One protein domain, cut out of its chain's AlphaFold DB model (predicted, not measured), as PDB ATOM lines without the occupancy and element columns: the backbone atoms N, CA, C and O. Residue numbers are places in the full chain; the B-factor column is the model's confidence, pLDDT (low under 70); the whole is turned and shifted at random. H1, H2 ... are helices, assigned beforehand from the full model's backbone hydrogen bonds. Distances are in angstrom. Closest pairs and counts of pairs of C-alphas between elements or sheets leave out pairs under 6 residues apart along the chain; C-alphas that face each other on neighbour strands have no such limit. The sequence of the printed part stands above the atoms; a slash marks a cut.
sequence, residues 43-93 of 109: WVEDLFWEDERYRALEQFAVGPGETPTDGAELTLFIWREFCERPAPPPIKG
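What this domain is: This is residues 43 to 93 of the 109 residues of an uncharacterized protein of Agrobacterium vitis (UniProt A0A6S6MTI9). Look for two helices, H2 and H3, that run opposite ways and are offset lengthwise, with the short helix H1 set crosswise over one side of both; a wide loop leads from H2 to H3, and after H3 a tail without named elements, residues 85 to 93, folds back toward the end where H1 begins. Residues 59 to 65, the last two of H2 and part of the loop, stick out at one end. The printed part has 51 residues with three named helices, H1, H2 and H3 in chain order, no named strand, and the class is all helix. It is only just compact, close to loose, with a radius of gyration of the C-alphas of 11.7 A, and elongated, spanning 35 by 20 by 17 A.

How they stand to each other: Start with H1, residues 43 to 50, which touches H3, residues 71 to 84, about perpendicular at 81 degrees; H3 touches it with residues 74 to 78 alone, and their closest C-alphas, of Phe 48 and Phe 77, are 6.7 A apart. H2, residues 52 to 60, is close to H1 but not clearly touching, about perpendicular at 77 degrees, the closest C-alphas being those of Phe 48 and Tyr 54 at 7.0 A. H2 and H3 are also close but not clearly touching: their closest C-alphas, of Leu 57 and Glu 73, are 7.6 A apart, and they run opposite ways at a shallow tilt of 33 degrees, only just short of steep. In H1 every O i to N i+4 pair is within hydrogen-bond range; in H3 it is 9 of 10, and in H2 0 of 5, with 4 of 6 O i to N i+3 pairs within range.

Where its parts are: Find C-alpha 43 at (25.425, -16.003, -8.955); from there H1 runs 10.3 A to C-alpha 50. H2 begins at C-alpha 52, at (34.752, -24.959, 0.339), and runs 15.0 A to C-alpha 60. H3 runs 18.3 A from C-alpha 71 to C-alpha 84, at (32.488, -7.286, 6.231).

The domain as a whole: The two C-alphas farthest apart are those of Pro 64 and Pro 86, at 36.0 A, while those of Trp 43 and Gly 93, first and last printed, are 9.2 A apart. The printed part has no cut; the link from H1 to H2 is tight, that from H2 to H3 short, and no link is long. The mean pLDDT of the printed part is 87.6, and residues 64 to 69 are under 70.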
ATOM      1  N   TRP A  43      23.969 -16.044  -9.035       94.69
ATOM      2  CA  TRP A  43      25.425 -16.003  -8.955       94.69
ATOM      3  C   TRP A  43      25.975 -15.884  -7.528       94.69
ATOM      4  O   TRP A  43      27.149 -16.170  -7.318       94.69
ATOM      5  N   VAL A  44      25.177 -15.419  -6.561       95.25
ATOM      6  CA  VAL A  44      25.569 -15.414  -5.142       95.25
ATOM      7  C   VAL A  44      25.460 -16.825  -4.581       95.25
ATOM      8  O   VAL A  44      26.341 -17.238  -3.833       95.25
ATOM      9  N   GLU A  45      24.412 -17.563  -4.954       93.50
ATOM     10  CA  GLU A  45      24.263 -18.972  -4.576       93.50
ATOM     11  C   GLU A  45      25.391 -19.809  -5.187       93.50
ATOM     12  O   GLU A  45      26.007 -20.585  -4.465       93.50
ATOM     13  N   ASP A  46      25.741 -19.583  -6.457       93.88
ATOM     14  CA  ASP A  46      26.880 -20.253  -7.101       93.88
ATOM     15  C   ASP A  46      28.178 -20.043  -6.305       93.88
ATOM     16  O   ASP A  46      28.848 -21.006  -5.943       93.88
ATOM     17  N   LEU A  47      28.499 -18.789  -5.954       95.44
ATOM     18  CA  LEU A  47      29.696 -18.472  -5.166       95.44
ATOM     19  C   LEU A  47      29.670 -19.110  -3.769       95.44
ATOM     20  O   LEU A  47      30.717 -19.489  -3.251       95.44
ATOM     21  N   PHE A  48      28.493 -19.226  -3.153       94.31
ATOM     22  CA  PHE A  48      28.337 -19.911  -1.871       94.31
ATOM     23  C   PHE A  48      28.632 -21.412  -1.987       94.31
ATOM     24  O   PHE A  48      29.277 -21.985  -1.105       94.31
ATOM     25  N   TRP A  49      28.171 -22.060  -3.059       91.75
ATOM     26  CA  TRP A  49      28.411 -23.484  -3.300       91.75
ATOM     27  C   TRP A  49      29.853 -23.778  -3.732       91.75
ATOM     28  O   TRP A  49      30.391 -24.813  -3.346       91.75
ATOM     29  N   GLU A  50      30.495 -22.864  -4.463       94.12
ATOM     30  CA  GLU A  50      31.903 -22.966  -4.875       94.12
ATOM     31  C   GLU A  50      32.898 -22.782  -3.711       94.12
ATOM     32  O   GLU A  50      34.035 -23.249  -3.794       94.12
ATOM     33  N   ASP A  51      32.504 -22.116  -2.621       94.81
ATOM     34  CA  ASP A  51      33.392 -21.860  -1.484       94.81
ATOM     35  C   ASP A  51      33.426 -23.035  -0.491       94.81
ATOM     36  O   ASP A  51      32.522 -23.237   0.329       94.81
ATOM     37  N   GLU A  52      34.529 -23.788  -0.520       92.94
ATOM     38  CA  GLU A  52      34.752 -24.959   0.339       92.94
ATOM     39  C   GLU A  52      34.660 -24.648   1.841       92.94
ATOM     40  O   GLU A  52      34.274 -25.517   2.626       92.94
ATOM     41  N   ARG A  53      34.943 -23.406   2.268       94.31
ATOM     42  CA  ARG A  53      34.872 -23.016   3.690       94.31
ATOM     43  C   ARG A  53      33.454 -23.147   4.240       94.31
ATOM     44  O   ARG A  53      33.285 -23.445   5.420       94.31
ATOM     45  N   TYR A  54      32.446 -22.934   3.396       92.94
ATOM     46  CA  TYR A  54      31.037 -22.978   3.783       92.94
ATOM     47  C   TYR A  54      30.444 -24.387   3.712       92.94
ATOM     48  O   TYR A  54      29.428 -24.638   4.354       92.94
ATOM     49  N   ARG A  55      31.109 -25.346   3.051       91.25
ATOM     50  CA  ARG A  55      30.705 -26.765   3.083       91.25
ATOM     51  C   ARG A  55      30.816 -27.363   4.484       91.25
ATOM     52  O   ARG A  55      30.085 -28.285   4.824       91.25
ATOM     53  N   ALA A  56      31.659 -26.784   5.343       89.62
ATOM     54  CA  ALA A  56      31.714 -27.134   6.759       89.62
ATOM     55  C   ALA A  56      30.363 -26.956   7.477       89.62
ATOM     56  O   ALA A  56      30.183 -27.522   8.547       89.62
ATOM     57  N   LEU A  57      29.413 -26.192   6.927       88.19
ATOM     58  CA  LEU A  57      28.078 -26.055   7.509       88.19
ATOM     59  C   LEU A  57      27.225 -27.321   7.334       88.19
ATOM     60  O   LEU A  57      26.427 -27.638   8.212       88.19
ATOM     61  N   GLU A  58      27.489 -28.128   6.302       83.94
ATOM     62  CA  GLU A  58      26.785 -29.395   6.056       83.94
ATOM     63  C   GLU A  58      26.961 -30.393   7.211       83.94
ATOM     64  O   GLU A  58      26.099 -31.239   7.437       83.94
ATOM     65  N   GLN A  59      28.035 -30.264   8.001       86.19
ATOM     66  CA  GLN A  59      28.266 -31.099   9.185       86.19
ATOM     67  C   GLN A  59      27.215 -30.890  10.291       86.19
ATOM     68  O   GLN A  59      27.136 -31.698  11.216       86.19
ATOM     69  N   PHE A  60      26.449 -29.796  10.232       84.62
ATOM     70  CA  PHE A  60      25.378 -29.494  11.179       84.62
ATOM     71  C   PHE A  60      24.003 -30.005  10.719       84.62
ATOM     72  O   PHE A  60      23.056 -29.933  11.502       84.62
ATOM     73  N   ALA A  61      23.880 -30.537   9.497       82.81
ATOM     74  CA  ALA A  61      22.642 -31.145   9.015       82.81
ATOM     75  C   ALA A  61      22.380 -32.493   9.715       82.81
ATOM     76  O   ALA A  61      23.291 -33.296   9.921       82.81
ATOM     77  N   VAL A  62      21.124 -32.758  10.079       78.75
ATOM     78  CA  VAL A  62      20.709 -33.947  10.843       78.75
ATOM     79  C   VAL A  62      20.065 -35.010   9.940       78.75
ATOM     80  O   VAL A  62      20.007 -36.180  10.326       78.75
ATOM     81  N   GLY A  63      19.635 -34.667   8.718       70.75
ATOM     82  CA  GLY A  63      18.973 -35.617   7.814       70.75
ATOM     83  C   GLY A  63      19.217 -35.420   6.308       70.75
ATOM     84  O   GLY A  63      19.519 -34.318   5.847       70.75
ATOM     85  N   PRO A  64      19.050 -36.487   5.498       60.97
ATOM     86  CA  PRO A  64      19.118 -36.388   4.043       60.97
ATOM     87  C   PRO A  64      17.950 -35.547   3.505       60.97
ATOM     88  O   PRO A  64      16.787 -35.870   3.736       60.97
ATOM     89  N   GLY A  65      18.266 -34.476   2.770       56.91
ATOM     90  CA  GLY A  65      17.284 -33.535   2.215       56.91
ATOM     91  C   GLY A  65      17.134 -32.213   2.977       56.91
ATOM     92  O   GLY A  65      16.387 -31.357   2.517       56.91
ATOM     93  N   GLU A  66      17.870 -32.002   4.076       55.16
ATOM     94  CA  GLU A  66      18.032 -30.677   4.718       55.16
ATOM     95  C   GLU A  66      19.009 -29.756   3.956       55.16
ATOM     96  O   GLU A  66      19.295 -28.647   4.384       55.16
ATOM     97  N   THR A  67      19.490 -30.202   2.794       57.69
ATOM     98  CA  THR A  67      20.511 -29.547   1.972       57.69
ATOM     99  C   THR A  67      20.040 -28.600   0.848       57.69
ATOM    100  O   THR A  67      20.912 -28.145   0.105       57.69
ATOM    101  N   PRO A  68      18.749 -28.255   0.613       65.00
ATOM    102  CA  PRO A  68      18.471 -27.115  -0.251       65.00
ATOM    103  C   PRO A  68      18.885 -25.846   0.493       65.00
ATOM    104  O   PRO A  68      18.504 -25.658   1.643       65.00
ATOM    105  N   THR A  69      19.664 -25.003  -0.189       66.00
ATOM    106  CA  THR A  69      20.302 -23.789   0.325       66.00
ATOM    107  C   THR A  69      19.532 -23.127   1.478       66.00
ATOM    108  O   THR A  69      18.485 -22.509   1.245       66.00
ATOM    109  N   ASP A  70      20.034 -23.247   2.712       79.44
ATOM    110  CA  ASP A  70      19.383 -22.634   3.869       79.44
ATOM    111  C   ASP A  70      19.573 -21.109   3.842       79.44
ATOM    112  O   ASP A  70      20.652 -20.570   3.571       79.44
ATOM    113  N   GLY A  71      18.492 -20.385   4.130       85.56
ATOM    114  CA  GLY A  71      18.491 -18.929   4.150       85.56
ATOM    115  C   GLY A  71      19.397 -18.354   5.235       85.56
ATOM    116  O   GLY A  71      19.937 -17.261   5.043       85.56
ATOM    117  N   ALA A  72      19.608 -19.067   6.349       88.06
ATOM    118  CA  ALA A  72      20.531 -18.621   7.390       88.06
ATOM    119  C   ALA A  72      21.993 -18.715   6.925       88.06
ATOM    120  O   ALA A  72      22.747 -17.752   7.087       88.06
ATOM    121  N   GLU A  73      22.374 -19.822   6.286       90.75
ATOM    122  CA  GLU A  73      23.718 -20.028   5.732       90.75
ATOM    123  C   GLU A  73      24.048 -19.009   4.636       90.75
ATOM    124  O   GLU A  73      25.102 -18.372   4.674       90.75
ATOM    125  N   LEU A  74      23.114 -18.768   3.708       92.25
ATOM    126  CA  LEU A  74      23.282 -17.729   2.691       92.25
ATOM    127  C   LEU A  74      23.355 -16.330   3.288       92.25
ATOM    128  O   LEU A  74      24.148 -15.509   2.832       92.25
ATOM    129  N   THR A  75      22.541 -16.032   4.302       93.12
ATOM    130  CA  THR A  75      22.600 -14.728   4.974       93.12
ATOM    131  C   THR A  75      23.967 -14.526   5.632       93.12
ATOM    132  O   THR A  75      24.552 -13.450   5.502       93.12
ATOM    133  N   LEU A  76      24.515 -15.567   6.271       93.25
ATOM    134  CA  LEU A  76      25.869 -15.553   6.822       93.25
ATOM    135  C   LEU A  76      26.921 -15.325   5.728       93.25
ATOM    136  O   LEU A  76      27.793 -14.471   5.902       93.25
ATOM    137  N   PHE A  77      26.843 -16.057   4.614       95.56
ATOM    138  CA  PHE A  77      27.747 -15.904   3.471       95.56
ATOM    139  C   PHE A  77      27.726 -14.477   2.919       95.56
ATOM    140  O   PHE A  77      28.768 -13.828   2.842       95.56
ATOM    141  N   ILE A  78      26.533 -13.954   2.619       95.50
ATOM    142  CA  ILE A  78      26.346 -12.598   2.094       95.50
ATOM    143  C   ILE A  78      26.966 -11.566   3.038       95.50
ATOM    144  O   ILE A  78      27.718 -10.697   2.599       95.50
ATOM    145  N   TRP A  79      26.691 -11.680   4.337       94.12
ATOM    146  CA  TRP A  79      27.202 -10.737   5.323       94.12
ATOM    147  C   TRP A  79      28.731 -10.767   5.423       94.12
ATOM    148  O   TRP A  79      29.387  -9.731   5.290       94.12
ATOM    149  N   ARG A  80      29.322 -11.953   5.613       96.56
ATOM    150  CA  ARG A  80      30.777 -12.094   5.766       96.56
ATOM    151  C   ARG A  80      31.526 -11.668   4.508       96.56
ATOM    152  O   ARG A  80      32.507 -10.936   4.610       96.56
ATOM    153  N   GLU A  81      31.063 -12.089   3.337       97.06
ATOM    154  CA  GLU A  81      31.833 -11.958   2.099       97.06
ATOM    155  C   GLU A  81      31.585 -10.644   1.358       97.06
ATOM    156  O   GLU A  81      32.503 -10.141   0.713       97.06
ATOM    157  N   PHE A  82      30.392 -10.051   1.466       95.38
ATOM    158  CA  PHE A  82      30.058  -8.822   0.736       95.38
ATOM    159  C   PHE A  82      29.912  -7.586   1.626       95.38
ATOM    160  O   PHE A  82      30.031  -6.475   1.109       95.38
ATOM    161  N   CYS A  83      29.671  -7.740   2.934       92.62
ATOM    162  CA  CYS A  83      29.527  -6.601   3.848       92.62
ATOM    163  C   CYS A  83      30.766  -6.370   4.724       92.62
ATOM    164  O   CYS A  83      31.170  -5.223   4.898       92.62
ATOM    165  N   GLU A  84      31.368  -7.425   5.282       95.00
ATOM    166  CA  GLU A  84      32.488  -7.286   6.231       95.00
ATOM    167  C   GLU A  84      33.872  -7.440   5.594       95.00
ATOM    168  O   GLU A  84      34.842  -6.829   6.051       95.00
ATOM    169  N   ARG A  85      33.991  -8.261   4.547       95.62
ATOM    170  CA  ARG A  85      35.270  -8.506   3.879       95.62
ATOM    171  C   ARG A  85      35.778  -7.224   3.194       95.62
ATOM    172  O   ARG A  85      35.077  -6.681   2.342       95.62
ATOM    173  N   PRO A  86      37.022  -6.770   3.463       95.31
ATOM    174  CA  PRO A  86      37.560  -5.539   2.863       95.31
ATOM    175  C   PRO A  86      37.635  -5.556   1.330       95.31
ATOM    176  O   PRO A  86      37.541  -4.515   0.686       95.31
ATOM    177  N   ALA A  87      37.830  -6.743   0.751       95.12
ATOM    178  CA  ALA A  87      37.865  -6.979  -0.686       95.12
ATOM    179  C   ALA A  87      36.834  -8.068  -1.034       95.12
ATOM    180  O   ALA A  87      37.180  -9.255  -0.963       95.12
ATOM    181  N   PRO A  88      35.575  -7.690  -1.327       94.31
ATOM    182  CA  PRO A  88      34.499  -8.642  -1.577       94.31
ATOM    183  C   PRO A  88      34.687  -9.391  -2.908       94.31
ATOM    184  O   PRO A  88      35.415  -8.911  -3.787       94.31
ATOM    185  N   PRO A  89      34.028 -10.552  -3.089       94.56
ATOM    186  CA  PRO A  89      34.027 -11.267  -4.360       94.56
ATOM    187  C   PRO A  89      33.508 -10.404  -5.525       94.56
ATOM    188  O   PRO A  89      32.723  -9.472  -5.310       94.56
ATOM    189  N   PRO A  90      33.893 -10.715  -6.778       91.94
ATOM    190  CA  PRO A  90      33.386 -10.008  -7.949       91.94
ATOM    191  C   PRO A  90      31.856 -10.056  -8.031       91.94
ATOM    192  O   PRO A  90      31.248 -11.126  -8.041       91.94
ATOM    193  N   ILE A  91      31.231  -8.885  -8.138       91.88
ATOM    194  CA  ILE A  91      29.778  -8.755  -8.253       91.88
ATOM    195  C   ILE A  91      29.373  -8.923  -9.718       91.88
ATOM    196  O   ILE A  91      29.884  -8.221 -10.594       91.88
ATOM    197  N   LYS A  92      28.405  -9.806  -9.985       91.12
ATOM    198  CA  LYS A  92      27.749  -9.905 -11.297       91.12
ATOM    199  C   LYS A  92      26.442  -9.109 -11.252       91.12
ATOM    200  O   LYS A  92      25.612  -9.317 -10.377       91.12
ATOM    201  N   GLY A  93      26.230  -8.184 -12.185       86.81
ATOM    202  CA  GLY A  93      24.965  -7.448 -12.245       86.81
ATOM    203  C   GLY A  93      25.065  -6.044 -12.819       86.81
ATOM    204  O   GLY A  93      26.039  -5.669 -13.471       86.81
TER     205      GLY A  93